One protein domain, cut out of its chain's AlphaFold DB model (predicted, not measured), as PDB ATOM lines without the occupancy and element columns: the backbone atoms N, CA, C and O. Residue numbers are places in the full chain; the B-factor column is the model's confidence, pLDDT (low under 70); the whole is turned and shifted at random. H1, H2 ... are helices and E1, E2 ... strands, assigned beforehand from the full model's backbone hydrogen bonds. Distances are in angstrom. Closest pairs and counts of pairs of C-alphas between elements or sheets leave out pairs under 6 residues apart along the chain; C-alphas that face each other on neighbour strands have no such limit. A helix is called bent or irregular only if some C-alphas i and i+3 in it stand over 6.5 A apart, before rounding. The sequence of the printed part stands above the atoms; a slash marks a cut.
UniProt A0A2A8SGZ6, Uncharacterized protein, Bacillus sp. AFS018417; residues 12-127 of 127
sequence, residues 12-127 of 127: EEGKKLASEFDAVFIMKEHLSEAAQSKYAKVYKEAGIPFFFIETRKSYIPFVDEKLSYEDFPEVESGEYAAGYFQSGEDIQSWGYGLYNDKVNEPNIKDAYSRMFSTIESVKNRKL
ATOM      1  N   GLU A  12     179.437 241.633 150.497       93.75
ATOM      2  CA  GLU A  12     180.351 242.066 151.561       93.75
ATOM      3  C   GLU A  12     179.758 243.180 152.450       93.75
ATOM      4  O   GLU A  12     180.272 243.449 153.535       93.75
ATOM      5  N   GLU A  13     178.621 243.777 152.072       93.75
ATOM      6  CA  GLU A  13     177.871 244.692 152.939       93.75
ATOM      7  C   GLU A  13     177.160 243.991 154.118       93.75
ATOM      8  O   GLU A  13     176.688 244.660 155.048       93.75
ATOM      9  N   GLY A  14     177.099 242.652 154.117       91.06
ATOM     10  CA  GLY A  14     176.672 241.833 155.253       91.06
ATOM     11  C   GLY A  14     175.275 242.192 155.757       91.06
ATOM     12  O   GLY A  14     174.297 242.137 155.018       91.06
ATOM     13  N   LYS A  15     175.168 242.599 157.028       91.19
ATOM     14  CA  LYS A  15     173.892 242.966 157.679       91.19
ATOM     15  C   LYS A  15     173.102 244.060 156.958       91.19
ATOM     16  O   LYS A  15     171.887 244.126 157.121       91.19
ATOM     17  N   LYS A  16     173.757 244.919 156.168       94.19
ATOM     18  CA  LYS A  16     173.063 245.970 155.405       94.19
ATOM     19  C   LYS A  16     172.180 245.395 154.297       94.19
ATOM     20  O   LYS A  16     171.179 246.022 153.956       94.19
ATOM     21  N   LEU A  17     172.471 244.184 153.812       95.06
ATOM     22  CA  LEU A  17     171.654 243.501 152.805       95.06
ATOM     23  C   LEU A  17     170.192 243.366 153.241       95.06
ATOM     24  O   LEU A  17     169.298 243.580 152.429       95.06
ATOM     25  N   ALA A  18     169.944 243.089 154.526       93.50
ATOM     26  CA  ALA A  18     168.592 242.929 155.065       93.50
ATOM     27  C   ALA A  18     167.735 244.205 155.005       93.50
ATOM     28  O   ALA A  18     166.522 244.132 155.178       93.50
ATOM     29  N   SER A  19     168.350 245.375 154.790       93.75
ATOM     30  CA  SER A  19     167.621 246.635 154.608       93.75
ATOM     31  C   SER A  19     167.150 246.861 153.167       93.75
ATOM     32  O   SER A  19     166.270 247.686 152.934       93.75
ATOM     33  N   GLU A  20     167.707 246.116 152.209       95.38
ATOM     34  CA  GLU A  20     167.466 246.295 150.772       95.38
ATOM     35  C   GLU A  20     166.804 245.079 150.119       95.38
ATOM     36  O   GLU A  20     166.088 245.227 149.127       95.38
ATOM     37  N   PHE A  21     167.029 243.881 150.664       96.88
ATOM     38  CA  PHE A  21     166.586 242.623 150.076       96.88
ATOM     39  C   PHE A  21     165.893 241.738 151.102       96.88
ATOM     40  O   PHE A  21     166.271 241.698 152.270       96.88
ATOM     41  N   ASP A  22     164.912 240.967 150.635       97.00
ATOM     42  CA  ASP A  22     164.267 239.925 151.436       97.00
ATOM     43  C   ASP A  22     165.042 238.592 151.390       97.00
ATOM     44  O   ASP A  22     164.900 237.772 152.292       97.00
ATOM     45  N   ALA A  23     165.837 238.362 150.337       97.75
ATOM     46  CA  ALA A  23     166.629 237.153 150.102       97.75
ATOM     47  C   ALA A  23     167.680 237.380 149.005       97.75
ATOM     48  O   ALA A  23     167.571 238.332 148.226       97.75
ATOM     49  N   VAL A  24     168.643 236.464 148.885       98.19
ATOM     50  CA  VAL A  24     169.621 236.431 147.786       98.19
ATOM     51  C   VAL A  24     169.591 235.071 147.091       98.19
ATOM     52  O   VAL A  24     169.602 234.029 147.741       98.19
ATOM     53  N   PHE A  25     169.592 235.087 145.759       98.31
ATOM     54  CA  PHE A  25     169.715 233.898 144.917       98.31
ATOM     55  C   PHE A  25     171.082 233.915 144.230       98.31
ATOM     56  O   PHE A  25     171.425 234.895 143.568       98.31
ATOM     57  N   ILE A  26     171.850 232.841 144.385       98.19
ATOM     58  CA  ILE A  26     173.165 232.650 143.773       98.19
ATOM     59  C   ILE A  26     173.018 231.563 142.718       98.19
ATOM     60  O   ILE A  26     172.682 230.420 143.027       98.19
ATOM     61  N   MET A  27     173.235 231.947 141.465       97.06
ATOM     62  CA  MET A  27     173.075 231.060 140.317       97.06
ATOM     63  C   MET A  27     174.276 230.124 140.165       97.06
ATOM     64  O   MET A  27     175.364 230.400 140.676       97.06
ATOM     65  N   LYS A  28     174.071 229.021 139.444       95.50
ATOM     66  CA  LYS A  28     175.034 227.930 139.239       95.50
ATOM     67  C   LYS A  28     176.440 228.400 138.876       95.50
ATOM     68  O   LYS A  28     177.428 227.925 139.430       95.50
ATOM     69  N   GLU A  29     176.517 229.342 137.944       96.31
ATOM     70  CA  GLU A  29     177.744 229.930 137.411       96.31
ATOM     71  C   GLU A  29     178.569 230.687 138.465       96.31
ATOM     72  O   GLU A  29     179.751 230.941 138.252       96.31
ATOM     73  N   HIS A  30     177.971 231.001 139.617       97.00
ATOM     74  CA  HIS A  30     178.584 231.752 140.707       97.00
ATOM     75  C   HIS A  30     178.813 230.916 141.976       97.00
ATOM     76  O   HIS A  30     179.337 231.446 142.953       97.00
ATOM     77  N   LEU A  31     178.462 229.623 141.991       94.94
ATOM     78  CA  LEU A  31     178.559 228.791 143.201       94.94
ATOM     79  C   LEU A  31     180.002 228.618 143.698       94.94
ATOM     80  O   LEU A  31     180.247 228.709 144.897       94.94
ATOM     81  N   SER A  32     180.962 228.431 142.791       93.56
ATOM     82  CA  SER A  32     182.375 228.273 143.176       93.56
ATOM     83  C   SER A  32     182.935 229.554 143.820       93.56
ATOM     84  O   SER A  32     183.589 229.500 144.861       93.56
ATOM     85  N   GLU A  33     182.596 230.733 143.281       95.50
ATOM     86  CA  GLU A  33     182.959 232.024 143.887       95.50
ATOM     87  C   GLU A  33     182.236 232.249 145.221       95.50
ATOM     88  O   GLU A  33     182.850 232.664 146.204       95.50
ATOM     89  N   ALA A  34     180.950 231.901 145.288       95.69
ATOM     90  CA  ALA A  34     180.136 232.021 146.489       95.69
ATOM     91  C   ALA A  34     180.619 231.165 147.659       95.69
ATOM     92  O   ALA A  34     180.319 231.499 148.805       95.69
ATOM     93  N   ALA A  35     181.358 230.092 147.388       94.31
ATOM     94  CA  ALA A  35     181.942 229.239 148.410       94.31
ATOM     95  C   ALA A  35     183.338 229.676 148.874       94.31
ATOM     96  O   ALA A  35     183.948 229.014 149.712       94.31
ATOM     97  N   GLN A  36     183.873 230.788 148.361       94.00
ATOM     98  CA  GLN A  36     185.100 231.347 148.916       94.00
ATOM     99  C   GLN A  36     184.891 231.706 150.391       94.00
ATOM    100  O   GLN A  36     183.905 232.351 150.755       94.00
ATOM    101  N   SER A  37     185.862 231.343 151.232       91.50
ATOM    102  CA  SER A  37     185.779 231.460 152.696       91.50
ATOM    103  C   SER A  37     185.349 232.847 153.187       91.50
ATOM    104  O   SER A  37     184.603 232.955 154.159       91.50
ATOM    105  N   LYS A  38     185.729 233.917 152.479       92.75
ATOM    106  CA  LYS A  38     185.339 235.297 152.813       92.75
ATOM    107  C   LYS A  38     183.821 235.535 152.868       92.75
ATOM    108  O   LYS A  38     183.391 236.436 153.585       92.75
ATOM    109  N   TYR A  39     183.012 234.742 152.163       95.62
ATOM    110  CA  TYR A  39     181.552 234.894 152.143       95.62
ATOM    111  C   TYR A  39     180.830 234.078 153.218       95.62
ATOM    112  O   TYR A  39     179.697 234.406 153.562       95.62
ATOM    113  N   ALA A  40     181.476 233.083 153.826       94.69
ATOM    114  CA  ALA A  40     180.847 232.245 154.847       94.69
ATOM    115  C   ALA A  40     180.300 233.069 156.024       94.69
ATOM    116  O   ALA A  40     179.183 232.844 156.498       94.69
ATOM    117  N   LYS A  41     181.060 234.081 156.461       93.75
ATOM    118  CA  LYS A  41     180.626 235.018 157.502       93.75
ATOM    119  C   LYS A  41     179.440 235.880 157.059       93.75
ATOM    120  O   LYS A  41     178.544 236.129 157.861       93.75
ATOM    121  N   VAL A  42     179.398 236.292 155.788       95.31
ATOM    122  CA  VAL A  42     178.271 237.057 155.230       95.31
ATOM    123  C   VAL A  42     176.980 236.260 155.368       95.31
ATOM    124  O   VAL A  42     176.007 236.789 155.899       95.31
ATOM    125  N   TYR A  43     176.970 234.990 154.962       96.25
ATOM    126  CA  TYR A  43     175.757 234.169 155.019       96.25
ATOM    127  C   TYR A  43     175.240 233.986 156.449       96.25
ATOM    128  O   TYR A  43     174.032 234.038 156.678       96.25
ATOM    129  N   LYS A  44     176.148 233.829 157.420       94.69
ATOM    130  CA  LYS A  44     175.813 233.686 158.847       94.69
ATOM    131  C   LYS A  44     175.233 234.960 159.459       94.69
ATOM    132  O   LYS A  44     174.421 234.889 160.378       94.69
ATOM    133  N   GLU A  45     175.673 236.126 158.988       94.12
ATOM    134  CA  GLU A  45     175.406 237.404 159.657       94.12
ATOM    135  C   GLU A  45     174.419 238.312 158.925       94.12
ATOM    136  O   GLU A  45     173.843 239.188 159.570       94.12
ATOM    137  N   ALA A  46     174.206 238.138 157.618       94.88
ATOM    138  CA  ALA A  46     173.390 239.047 156.808       94.88
ATOM    139  C   ALA A  46     171.931 239.113 157.267       94.88
ATOM    140  O   ALA A  46     171.254 240.109 157.021       94.88
ATOM    141  N   GLY A  47     171.447 238.066 157.940       94.06
ATOM    142  CA  GLY A  47     170.082 238.011 158.428       94.06
ATOM    143  C   GLY A  47     169.070 237.991 157.287       94.06
ATOM    144  O   GLY A  47     167.985 238.512 157.453       94.06
ATOM    145  N   ILE A  48     169.364 237.400 156.139       96.44
ATOM    146  CA  ILE A  48     168.372 237.083 155.103       96.44
ATOM    147  C   ILE A  48     168.689 235.698 154.545       96.44
ATOM    148  O   ILE A  48     169.841 235.273 154.637       96.44
ATOM    149  N   PRO A  49     167.697 234.958 154.029       97.88
ATOM    150  CA  PRO A  49     167.953 233.663 153.424       97.88
ATOM    151  C   PRO A  49     168.753 233.796 152.121       97.88
ATOM    152  O   PRO A  49     168.514 234.694 151.306       97.88
ATOM    153  N   PHE A  50     169.668 232.850 151.921       98.31
ATOM    154  CA  PHE A  50     170.421 232.645 150.689       98.31
ATOM    155  C   PHE A  50     169.989 231.333 150.043       98.31
ATOM    156  O   PHE A  50     169.812 230.329 150.733       98.31
ATOM    157  N   PHE A  51     169.845 231.344 148.721       98.25
ATOM    158  CA  PHE A  51     169.512 230.171 147.923       98.25
ATOM    159  C   PHE A  51     170.589 229.936 146.870       98.25
ATOM    160  O   PHE A  51     170.882 230.820 146.066       98.25
ATOM    161  N   PHE A  52     171.153 228.736 146.864       97.38
ATOM    162  CA  PHE A  52     172.179 228.283 145.933       97.38
ATOM    163  C   PHE A  52     171.503 227.427 144.862       97.38
ATOM    164  O   PHE A  52     171.077 226.304 145.138       97.38
ATOM    165  N   ILE A  53     171.330 227.982 143.664       97.44
ATOM    166  CA  ILE A  53     170.527 227.388 142.589       97.44
ATOM    167  C   ILE A  53     171.377 226.445 141.737       97.44
ATOM    168  O   ILE A  53     172.495 226.779 141.357       97.44
ATOM    169  N   GLU A  54     170.825 225.273 141.429       94.75
ATOM    170  CA  GLU A  54     171.487 224.146 140.758       94.75
ATOM    171  C   GLU A  54     172.772 223.668 141.449       94.75
ATOM    172  O   GLU A  54     173.658 223.084 140.816       94.75
ATOM    173  N   THR A  55     172.886 223.889 142.761       91.56
ATOM    174  CA  THR A  55     173.945 223.255 143.543       91.56
ATOM    175  C   THR A  55     173.737 221.746 143.560       91.56
ATOM    176  O   THR A  55     172.642 221.262 143.823       91.56
ATOM    177  N   ARG A  56     174.809 220.993 143.304       86.94
ATOM    178  CA  ARG A  56     174.840 219.534 143.519       86.94
ATOM    179  C   ARG A  56     175.317 219.165 144.919       86.94
ATOM    180  O   ARG A  56     175.483 217.994 145.235       86.94
ATOM    181  N   LYS A  57     175.615 220.170 145.739       88.44
ATOM    182  CA  LYS A  57     176.183 220.042 147.081       88.44
ATOM    183  C   LYS A  57     175.228 220.681 148.080       88.44
ATOM    184  O   LYS A  57     174.405 221.520 147.710       88.44
ATOM    185  N   SER A  58     175.347 220.309 149.350       88.50
ATOM    186  CA  SER A  58     174.568 220.947 150.413       88.50
ATOM    187  C   SER A  58     174.958 222.423 150.588       88.50
ATOM    188  O   SER A  58     175.888 222.925 149.959       88.50
ATOM    189  N   TYR A  59     174.276 223.127 151.494       91.00
ATOM    190  CA  TYR A  59     174.636 224.500 151.860       91.00
ATOM    191  C   TYR A  59     175.961 224.600 152.655       91.00
ATOM    192  O   TYR A  59     176.529 225.682 152.784       91.00
ATOM    193  N   ILE A  60     176.443 223.488 153.225       92.50
ATOM    194  CA  ILE A  60     177.582 223.443 154.156       92.50
ATOM    195  C   ILE A  60     178.867 224.057 153.566       92.50
ATOM    196  O   ILE A  60     179.432 224.930 154.227       92.50
ATOM    197  N   PRO A  61     179.330 223.691 152.350       92.19
ATOM    198  CA  PRO A  61     180.543 224.271 151.765       92.19
ATOM    199  C   PRO A  61     180.499 225.792 151.565       92.19
ATOM    200  O   PRO A  61     181.542 226.403 151.384       92.19
ATOM    201  N   PHE A  62     179.322 226.423 151.604       94.31
ATOM    202  CA  PHE A  62     179.219 227.880 151.502       94.31
ATOM    203  C   PHE A  62     179.401 228.579 152.853       94.31
ATOM    204  O   PHE A  62     179.800 229.739 152.895       94.31
ATOM    205  N   VAL A  63     179.095 227.902 153.964       93.25
ATOM    206  CA  VAL A  63     179.041 228.510 155.306       93.25
ATOM    207  C   VAL A  63     180.150 228.022 156.239       93.25
ATOM    208  O   VAL A  63     180.351 228.603 157.307       93.25
ATOM    209  N   ASP A  64     180.892 226.981 155.869       90.94
ATOM    210  CA  ASP A  64     182.082 226.536 156.591       90.94
ATOM    211  C   ASP A  64     183.358 226.972 155.860       90.94
ATOM    212  O   ASP A  64     183.717 226.430 154.821       90.94
ATOM    213  N   GLU A  65     184.074 227.934 156.445       87.88
ATOM    214  CA  GLU A  65     185.312 228.515 155.907       87.88
ATOM    215  C   GLU A  65     186.440 227.498 155.697       87.88
ATOM    216  O   GLU A  65     187.405 227.788 154.989       87.88
ATOM    217  N   LYS A  66     186.355 226.330 156.344       86.75
ATOM    218  CA  LYS A  66     187.368 225.273 156.263       86.75
ATOM    219  C   LYS A  66     187.103 224.285 155.134       86.75
ATOM    220  O   LYS A  66     187.962 223.446 154.869       86.75
ATOM    221  N   LEU A  67     185.927 224.344 154.512       84.19
ATOM    222  CA  LEU A  67     185.523 223.407 153.478       84.19
ATOM    223  C   LEU A  67     185.650 224.050 152.101       84.19
ATOM    224  O   LEU A  67     185.277 225.195 151.879       84.19
ATOM    225  N   SER A  68     186.185 223.274 151.168       79.88
ATOM    226  CA  SER A  68     186.242 223.625 149.757       79.88
ATOM    227  C   SER A  68     184.967 223.140 149.090       79.88
ATOM    228  O   SER A  68     184.612 221.968 149.228       79.88
ATOM    229  N   TYR A  69     184.285 224.017 148.350       79.56
ATOM    230  CA  TYR A  69     183.140 223.584 147.558       79.56
ATOM    231  C   TYR A  69     183.539 222.521 146.558       79.56
ATOM    232  O   TYR A  69     182.810 221.552 146.467       79.56
ATOM    233  N   GLU A  70     184.682 222.629 145.877       81.50
ATOM    234  CA  GLU A  70     185.108 221.658 144.858       81.50
ATOM    235  C   GLU A  70     185.360 220.260 145.444       81.50
ATOM    236  O   GLU A  70     184.930 219.269 144.854       81.50
ATOM    237  N   ASP A  71     185.928 220.182 146.648       84.31
ATOM    238  CA  ASP A  71     186.269 218.910 147.305       84.31
ATOM    239  C   ASP A  71     185.112 218.311 148.118       84.31
ATOM    240  O   ASP A  71     185.160 217.146 148.519       84.31
ATOM    241  N   PHE A  72     184.060 219.092 148.384       84.94
ATOM    242  CA  PHE A  72     182.902 218.613 149.132       84.94
ATOM    243  C   PHE A  72     182.096 217.607 148.286       84.94
ATOM    244  O   PHE A  72     181.864 217.866 147.099       84.94
ATOM    245  N   PRO A  73     181.657 216.467 148.853       84.12
ATOM    246  CA  PRO A  73     180.923 215.461 148.096       84.12
ATOM    247  C   PRO A  73     179.614 216.024 147.539       84.12
ATOM    248  O   PRO A  73     178.921 216.808 148.197       84.12
ATOM    249  N   GLU A  74     179.268 215.613 146.319       84.75
ATOM    250  CA  GLU A  74     177.919 215.834 145.801       84.75
ATOM    251  C   GLU A  74     176.908 215.107 146.698       84.75
ATOM    252  O   GLU A  74     177.183 214.042 147.256       84.75
ATOM    253  N   VAL A  75     175.736 215.709 146.861       76.88
ATOM    254  CA  VAL A  75     174.628 215.113 147.597       76.88
ATOM    255  C   VAL A  75     173.706 214.470 146.571       76.88
ATOM    256  O   VAL A  75     173.189 215.144 145.683       76.88
ATOM    257  N   GLU A  76     173.451 213.172 146.710       66.69
ATOM    258  CA  GLU A  76     172.531 212.429 145.833       66.69
ATOM    259  C   GLU A  76     171.046 212.774 146.077       66.69
ATOM    260  O   GLU A  76     170.160 212.082 145.587       66.69
ATOM    261  N   SER A  77     170.739 213.831 146.837       67.50
ATOM    262  CA  SER A  77     169.375 214.154 147.278       67.50
ATOM    263  C   SER A  77     168.430 214.578 146.150       67.50
ATOM    264  O   SER A  77     167.237 214.725 146.400       67.50
ATOM    265  N   GLY A  78     168.932 214.793 144.926       68.06
ATOM    266  CA  GLY A  78     168.121 215.259 143.792       68.06
ATOM    267  C   GLY A  78     167.641 216.709 143.940       68.06
ATOM    268  O   GLY A  78     166.760 217.171 143.213       68.06
ATOM    269  N   GLU A  79     168.199 217.455 144.895       85.94
ATOM    270  CA  GLU A  79     167.824 218.843 145.131       85.94
ATOM    271  C   GLU A  79     168.301 219.747 143.989       85.94
ATOM    272  O   GLU A  79     169.448 219.702 143.557       85.94
ATOM    273  N   TYR A  80     167.405 220.606 143.510       93.38
ATOM    274  CA  TYR A  80     167.711 221.649 142.534       93.38
ATOM    275  C   TYR A  80     168.229 222.925 143.190       93.38
ATOM    276  O   TYR A  80     168.918 223.699 142.538       93.38
ATOM    277  N   ALA A  81     167.920 223.173 144.460       96.25
ATOM    278  CA  ALA A  81     168.496 224.286 145.201       96.25
ATOM    279  C   ALA A  81     168.651 223.956 146.683       96.25
ATOM    280  O   ALA A  81     167.795 223.282 147.259       96.25
ATOM    281  N   ALA A  82     169.693 224.515 147.299       95.94
ATOM    282  CA  ALA A  82     169.869 224.521 148.747       95.94
ATOM    283  C   ALA A  82     169.606 225.930 149.292       95.94
ATOM    284  O   ALA A  82     170.106 226.917 148.757       95.94
ATOM    285  N   GLY A  83     168.825 226.026 150.360       97.19
ATOM    286  CA  GLY A  83     168.566 227.257 151.094       97.19
ATOM    287  C   GLY A  83     169.273 227.258 152.445       97.19
ATOM    288  O   GLY A  83     169.389 226.215 153.091       97.19
ATOM    289  N   TYR A  84     169.699 228.434 152.891       97.69
ATOM    290  CA  TYR A  84     170.307 228.644 154.200       97.69
ATOM    291  C   TYR A  84     169.897 229.993 154.789       97.69
ATOM    292  O   TYR A  84     169.850 231.008 154.094       97.69
ATOM    293  N   PHE A  85     169.623 230.010 156.089       97.25
ATOM    294  CA  PHE A  85     169.352 231.212 156.862       97.25
ATOM    295  C   PHE A  85     169.870 231.032 158.285       97.25
ATOM    296  O   PHE A  85     169.629 229.998 158.909       97.25
ATOM    297  N   GLN A  86     170.517 232.064 158.817       94.62
ATOM    298  CA  GLN A  86     170.904 232.113 160.220       94.62
ATOM    299  C   GLN A  86     170.411 233.404 160.880       94.62
ATOM    300  O   GLN A  86     170.489 234.495 160.308       94.62
ATOM    301  N   SER A  87     169.895 233.262 162.102       90.75
ATOM    302  CA  SER A  87     169.475 234.361 162.970       90.75
ATOM    303  C   SER A  87     170.009 234.126 164.378       90.75
ATOM    304  O   SER A  87     169.454 233.338 165.136       90.75
ATOM    305  N   GLY A  88     171.102 234.803 164.735       87.94
ATOM    306  CA  GLY A  88     171.805 234.500 165.982       87.94
ATOM    307  C   GLY A  88     172.388 233.087 165.929       87.94
ATOM    308  O   GLY A  88     173.165 232.789 165.023       87.94
ATOM    309  N   GLU A  89     172.014 232.229 166.875       88.69
ATOM    310  CA  GLU A  89     172.438 230.819 166.916       88.69
ATOM    311  C   GLU A  89     171.494 229.884 166.139       88.69
ATOM    312  O   GLU A  89     171.869 228.755 165.826       88.69
ATOM    313  N   ASP A  90     170.300 230.359 165.767       92.19
ATOM    314  CA  ASP A  90     169.309 229.552 165.061       92.19
ATOM    315  C   ASP A  90     169.664 229.420 163.580       92.19
ATOM    316  O   ASP A  90     169.697 230.409 162.837       92.19
ATOM    317  N   ILE A  91     169.884 228.181 163.142       94.50
ATOM    318  CA  ILE A  91     170.176 227.831 161.751       94.50
ATOM    319  C   ILE A  91     168.969 227.122 161.145       94.50
ATOM    320  O   ILE A  91     168.432 226.168 161.706       94.50
ATOM    321  N   GLN A  92     168.574 227.568 159.957       95.94
ATOM    322  CA  GLN A  92     167.594 226.901 159.112       95.94
ATOM    323  C   GLN A  92     168.214 226.615 157.748       95.94
ATOM    324  O   GLN A  92     168.925 227.446 157.179       95.94
ATOM    325  N   SER A  93     167.926 225.434 157.220       95.69
ATOM    326  CA  SER A  93     168.306 225.036 155.873       95.69
ATOM    327  C   SER A  93     167.155 224.313 155.190       95.69
ATOM    328  O   SER A  93     166.257 223.772 155.841       95.69
ATOM    329  N   TRP A  94     167.161 224.355 153.862       96.00
ATOM    330  CA  TRP A  94     166.103 223.791 153.031       96.00
ATOM    331  C   TRP A  94     166.692 223.152 151.784       96.00
ATOM    332  O   TRP A  94     167.657 223.665 151.223       96.00
ATOM    333  N   GLY A  95     166.064 222.074 151.337       94.31
ATOM    334  CA  GLY A  95     166.328 221.437 150.057       94.31
ATOM    335  C   GLY A  95     165.123 221.574 149.136       94.31
ATOM    336  O   GLY A  95     163.986 221.338 149.555       94.31
ATOM    337  N   TYR A  96     165.343 221.958 147.880       95.19
ATOM    338  CA  TYR A  96     164.277 222.120 146.890       95.19
ATOM    339  C   TYR A  96     164.520 221.209 145.690       95.19
ATOM    340  O   TYR A  96     165.140 221.624 144.720       95.19
ATOM    341  N   GLY A  97     164.008 219.978 145.729       94.00
ATOM    342  CA  GLY A  97     163.984 219.076 144.568       94.00
ATOM    343  C   GLY A  97     162.970 219.485 143.497       94.00
ATOM    344  O   GLY A  97     162.069 220.294 143.751       94.00
ATOM    345  N   LEU A  98     163.106 218.908 142.302       94.62
ATOM    346  CA  LEU A  98     162.136 219.038 141.208       94.62
ATOM    347  C   LEU A  98     161.242 217.800 141.145       94.62
ATOM    348  O   LEU A  98     161.652 216.701 141.503       94.62
ATOM    349  N   TYR A  99     160.024 217.953 140.625       92.44
ATOM    350  CA  TYR A  99     159.154 216.802 140.393       92.44
ATOM    351  C   TYR A  99     159.807 215.814 139.407       92.44
ATOM    352  O   TYR A  99     160.095 216.177 138.260       92.44
ATOM    353  N   ASN A 100     160.029 214.577 139.861       91.88
ATOM    354  CA  ASN A 100     160.768 213.521 139.152       91.88
ATOM    355  C   ASN A 100     162.162 213.966 138.663       91.88
ATOM    356  O   ASN A 100     162.568 213.578 137.567       91.88
ATOM    357  N   ASP A 101     162.830 214.860 139.401       90.31
ATOM    358  CA  ASP A 101     164.174 215.387 139.098       90.31
ATOM    359  C   ASP A 101     164.312 216.009 137.698       90.31
ATOM    360  O   ASP A 101     165.403 216.184 137.150       90.31
ATOM    361  N   LYS A 102     163.180 216.369 137.082       92.94
ATOM    362  CA  LYS A 102     163.149 216.827 135.698       92.94
ATOM    363  C   LYS A 102     163.294 218.339 135.637       92.94
ATOM    364  O   LYS A 102     162.388 219.070 136.039       92.94
ATOM    365  N   VAL A 103     164.374 218.799 135.016       92.62
ATOM    366  CA  VAL A 103     164.580 220.217 134.698       92.62
ATOM    367  C   VAL A 103     163.630 220.623 133.570       92.62
ATOM    368  O   VAL A 103     163.818 220.274 132.406       92.62
ATOM    369  N   ASN A 104     162.549 221.307 133.933       95.56
ATOM    370  CA  ASN A 104     161.590 221.908 133.010       95.56
ATOM    371  C   ASN A 104     160.924 223.124 133.663       95.56
ATOM    372  O   ASN A 104     160.935 223.269 134.884       95.56
ATOM    373  N   GLU A 105     160.338 223.993 132.843       97.50
ATOM    374  CA  GLU A 105     159.787 225.270 133.300       97.50
ATOM    375  C   GLU A 105     158.717 225.136 134.406       97.50
ATOM    376  O   GLU A 105     158.848 225.841 135.408       97.50
ATOM    377  N   PRO A 106     157.704 224.245 134.313       97.81
ATOM    378  CA  PRO A 106     156.757 224.029 135.410       97.81
ATOM    379  C   PRO A 106     157.420 223.656 136.741       97.81
ATOM    380  O   PRO A 106     157.103 224.244 137.773       97.81
ATOM    381  N   ASN A 107     158.371 222.723 136.712       97.31
ATOM    382  CA  ASN A 107     159.060 222.261 137.914       97.31
ATOM    383  C   ASN A 107     159.938 223.358 138.527       97.31
ATOM    384  O   ASN A 107     159.969 223.519 139.745       97.31
ATOM    385  N   ILE A 108     160.626 224.137 137.688       97.00
ATOM    386  CA  ILE A 108     161.428 225.279 138.137       97.00
ATOM    387  C   ILE A 108     160.511 226.329 138.779       97.00
ATOM    388  O   ILE A 108     160.794 226.805 139.876       97.00
ATOM    389  N   LYS A 109     159.376 226.658 138.148       97.44
ATOM    390  CA  LYS A 109     158.393 227.603 138.703       97.44
ATOM    391  C   LYS A 109     157.849 227.151 140.058       97.44
ATOM    392  O   LYS A 109     157.708 227.988 140.949       97.44
ATOM    393  N   ASP A 110     157.575 225.861 140.230       97.56
ATOM    394  CA  ASP A 110     157.181 225.296 141.524       97.56
ATOM    395  C   ASP A 110     158.279 225.475 142.585       97.56
ATOM    396  O   ASP A 110     158.010 225.999 143.667       97.56
ATOM    397  N   ALA A 111     159.527 225.119 142.262       97.19
ATOM    398  CA  ALA A 111     160.651 225.270 143.184       97.19
ATOM    399  C   ALA A 111     160.820 226.728 143.640       97.19
ATOM    400  O   ALA A 111     160.905 226.995 144.839       97.19
ATOM    401  N   TYR A 112     160.783 227.684 142.706       97.75
ATOM    402  CA  TYR A 112     160.818 229.110 143.039       97.75
ATOM    403  C   TYR A 112     159.613 229.546 143.875       97.75
ATOM    404  O   TYR A 112     159.794 230.265 144.853       97.75
ATOM    405  N   SER A 113     158.406 229.061 143.571       98.00
ATOM    406  CA  SER A 113     157.209 229.358 144.370       98.00
ATOM    407  C   SER A 113     157.374 228.912 145.825       98.00
ATOM    408  O   SER A 113     157.079 229.678 146.740       98.00
ATOM    409  N   ARG A 114     157.931 227.716 146.054       98.00
ATOM    410  CA  ARG A 114     158.254 227.227 147.404       98.00
ATOM    411  C   ARG A 114     159.336 228.063 148.086       98.00
ATOM    412  O   ARG A 114     159.190 228.362 149.268       98.00
ATOM    413  N   MET A 115     160.379 228.483 147.364       98.19
ATOM    414  CA  MET A 115     161.402 229.391 147.903       98.19
ATOM    415  C   MET A 115     160.795 230.737 148.331       98.19
ATOM    416  O   MET A 115     161.103 231.226 149.416       98.19
ATOM    417  N   PHE A 116     159.874 231.312 147.552       97.75
ATOM    418  CA  PHE A 116     159.193 232.558 147.925       97.75
ATOM    419  C   PHE A 116     158.316 232.401 149.169       97.75
ATOM    420  O   PHE A 116     158.371 233.253 150.056       97.75
ATOM    421  N   SER A 117     157.590 231.287 149.296       97.69
ATOM    422  CA  SER A 117     156.846 230.968 150.521       97.69
ATOM    423  C   SER A 117     157.768 230.835 151.739       97.69
ATOM    424  O   SER A 117     157.427 231.285 152.833       97.69
ATOM    425  N   THR A 118     158.963 230.259 151.567       98.00
ATOM    426  CA  THR A 118     159.982 230.220 152.624       98.00
ATOM    427  C   THR A 118     160.443 231.624 153.012       98.00
ATOM    428  O   THR A 118     160.523 231.916 154.204       98.00
ATOM    429  N   ILE A 119     160.692 232.510 152.042       97.44
ATOM    430  CA  ILE A 119     161.088 233.905 152.295       97.44
ATOM    431  C   ILE A 119     160.006 234.643 153.095       97.44
ATOM    432  O   ILE A 119     160.323 235.273 154.105       97.44
ATOM    433  N   GLU A 120     158.731 234.517 152.709       96.56
ATOM    434  CA  GLU A 120     157.615 235.082 153.482       96.56
ATOM    435  C   GLU A 120     157.558 234.515 154.905       96.56
ATOM    436  O   GLU A 120     157.408 235.274 155.863       96.56
ATOM    437  N   SER A 121     157.734 233.199 155.074       95.31
ATOM    438  CA  SER A 121     157.739 232.570 156.401       95.31
ATOM    439  C   SER A 121     158.869 233.103 157.284       95.31
ATOM    440  O   SER A 121     158.632 233.428 158.447       95.31
ATOM    441  N   VAL A 122     160.084 233.238 156.742       94.31
ATOM    442  CA  VAL A 122     161.237 233.790 157.470       94.31
ATOM    443  C   VAL A 122     160.992 235.250 157.849       94.31
ATOM    444  O   VAL A 122     161.257 235.635 158.986       94.31
ATOM    445  N   LYS A 123     160.443 236.056 156.933       89.94
ATOM    446  CA  LYS A 123     160.122 237.466 157.183       89.94
ATOM    447  C   LYS A 123     159.084 237.632 158.291       89.94
ATOM    448  O   LYS A 123     159.289 238.442 159.190       89.94
ATOM    449  N   ASN A 124     158.023 236.829 158.270       87.94
ATOM    450  CA  ASN A 124     156.949 236.902 159.260       87.94
ATOM    451  C   ASN A 124     157.378 236.447 160.664       87.94
ATOM    452  O   ASN A 124     156.769 236.871 161.633       87.94
ATOM    453  N   ARG A 125     158.421 235.612 160.792       79.12
ATOM    454  CA  ARG A 125     158.973 235.197 162.101       79.12
ATOM    455  C   ARG A 125     159.883 236.238 162.757       79.12
ATOM    456  O   ARG A 125     160.234 236.073 163.918       79.12
ATOM    457  N   LYS A 126     160.331 237.245 162.007       62.06
ATOM    458  CA  LYS A 126     161.188 238.325 162.521       62.06
ATOM    459  C   LYS A 126     160.413 239.501 163.110       62.06
ATOM    460  O   LYS A 126     161.039 240.368 163.716       62.06
ATOM    461  N   LEU A 127     159.109 239.560 162.843       51.81
ATOM    462  CA  LEU A 127     158.166 240.525 163.406       51.81
ATOM    463  C   LEU A 127     157.658 240.014 164.755       51.81
ATOM    464  O   LEU A 127     157.474 240.868 165.648       51.81
TER     465      LEU A 127
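What this domain is: This is residues 12 to 127 of the 127 residues of an uncharacterized protein of Bacillus sp. AFS018417 (UniProt A0A2A8SGZ6). A twisted four-stranded sheet has one long helix, H5, packed along one face, while three short helices, H2, H3 and H4, gather across the sheet from H5 and only graze the strands. H1 sits beside H3, off the sheet, and a wide loop of residues 64 to 78 passes outside H4 on its way back to the sheet. The printed part has 116 residues, with five named helices and four named strands in the order H1 E1 H2 H3 E2 H4 E3 E4 H5. The sheet is mixed, in the order E1 E2 E3 E4, and the class is mixed, helices and strands. The whole is compact, with a radius of gyration of the C-alphas of 13.8 A and spans of 37 by 35 by 22 A.

Where its parts are: H1, residues 14 to 19, begins at C-alpha 14 (176.672, 241.833, 155.253). E1 holds residues 24 to 26 and H2 residues 28 to 34. H3, residues 37 to 45, measures 13.8 A. E2 holds residues 50 to 53 and H4 residues 60 to 63. E3, residues 79 to 87, measures 23.7 A and begins at C-alpha 79 (167.824, 218.843, 145.131). E4, residues 90 to 97, measures 23.6 A. H5, residues 105 to 124, measures 28.6 A and ends at C-alpha 124 (156.949, 236.902, 159.260). H2 is irregular, with C-alphas 29 and 32 7.6 A apart, and H3 only just, with C-alphas 38 and 41 6.7 A apart.

How they stand to each other: E1 and E2 are parallel, with N 26 and O 51 within hydrogen-bond range at 2.8 A. With H2 and H3 between them they form a strand-helix-strand unit, two parallel neighbour strands joined through helices, with a right-handed crossover. E2 and E3 are antiparallel, N 52 and O 82 at 2.8 A. E3 and E4 form a hairpin, N 83 and O 94 at 2.8 A. H5 on one face of the sheet gives two layers, at a height over the sheet of 9.7 A; it is over E3, and only just over E2, on which 3 of its C-alphas fall. It runs along the strands, at 9 degrees to E3 on the local plane. H2, H3 and H4 only graze the sheet. H3 touches H4, the closest C-alphas being those of Ala 40 and Val 63, 4.2 A apart. H1 touches H3 at a steep tilt of 41 degrees, the same way, closest at the C-alphas of Gly 14 and Val 42, 5.0 A. H5 is apart from H1, H2, H3 and H4. In H5 every O i to N i+4 pair is within hydrogen-bond range, against 0 of 2 in H1, 1 of 3 in H2 and 3 of 5 in H3, while H4 is too short for one; O i to N i+3 pairs within range are 3 of 3 in H1 and 3 of 4 in H2.

The domain as a whole: The C-alphas farthest apart, those of Asp 71 and Leu 127, are 38.9 A apart. The printed part has no cut and ends at the chain's last residue. The link from H4 to E3 is long, 15 residues. The mean pLDDT of the printed part is 92.1, with residues 76 to 78 and 126 to 127 under 70.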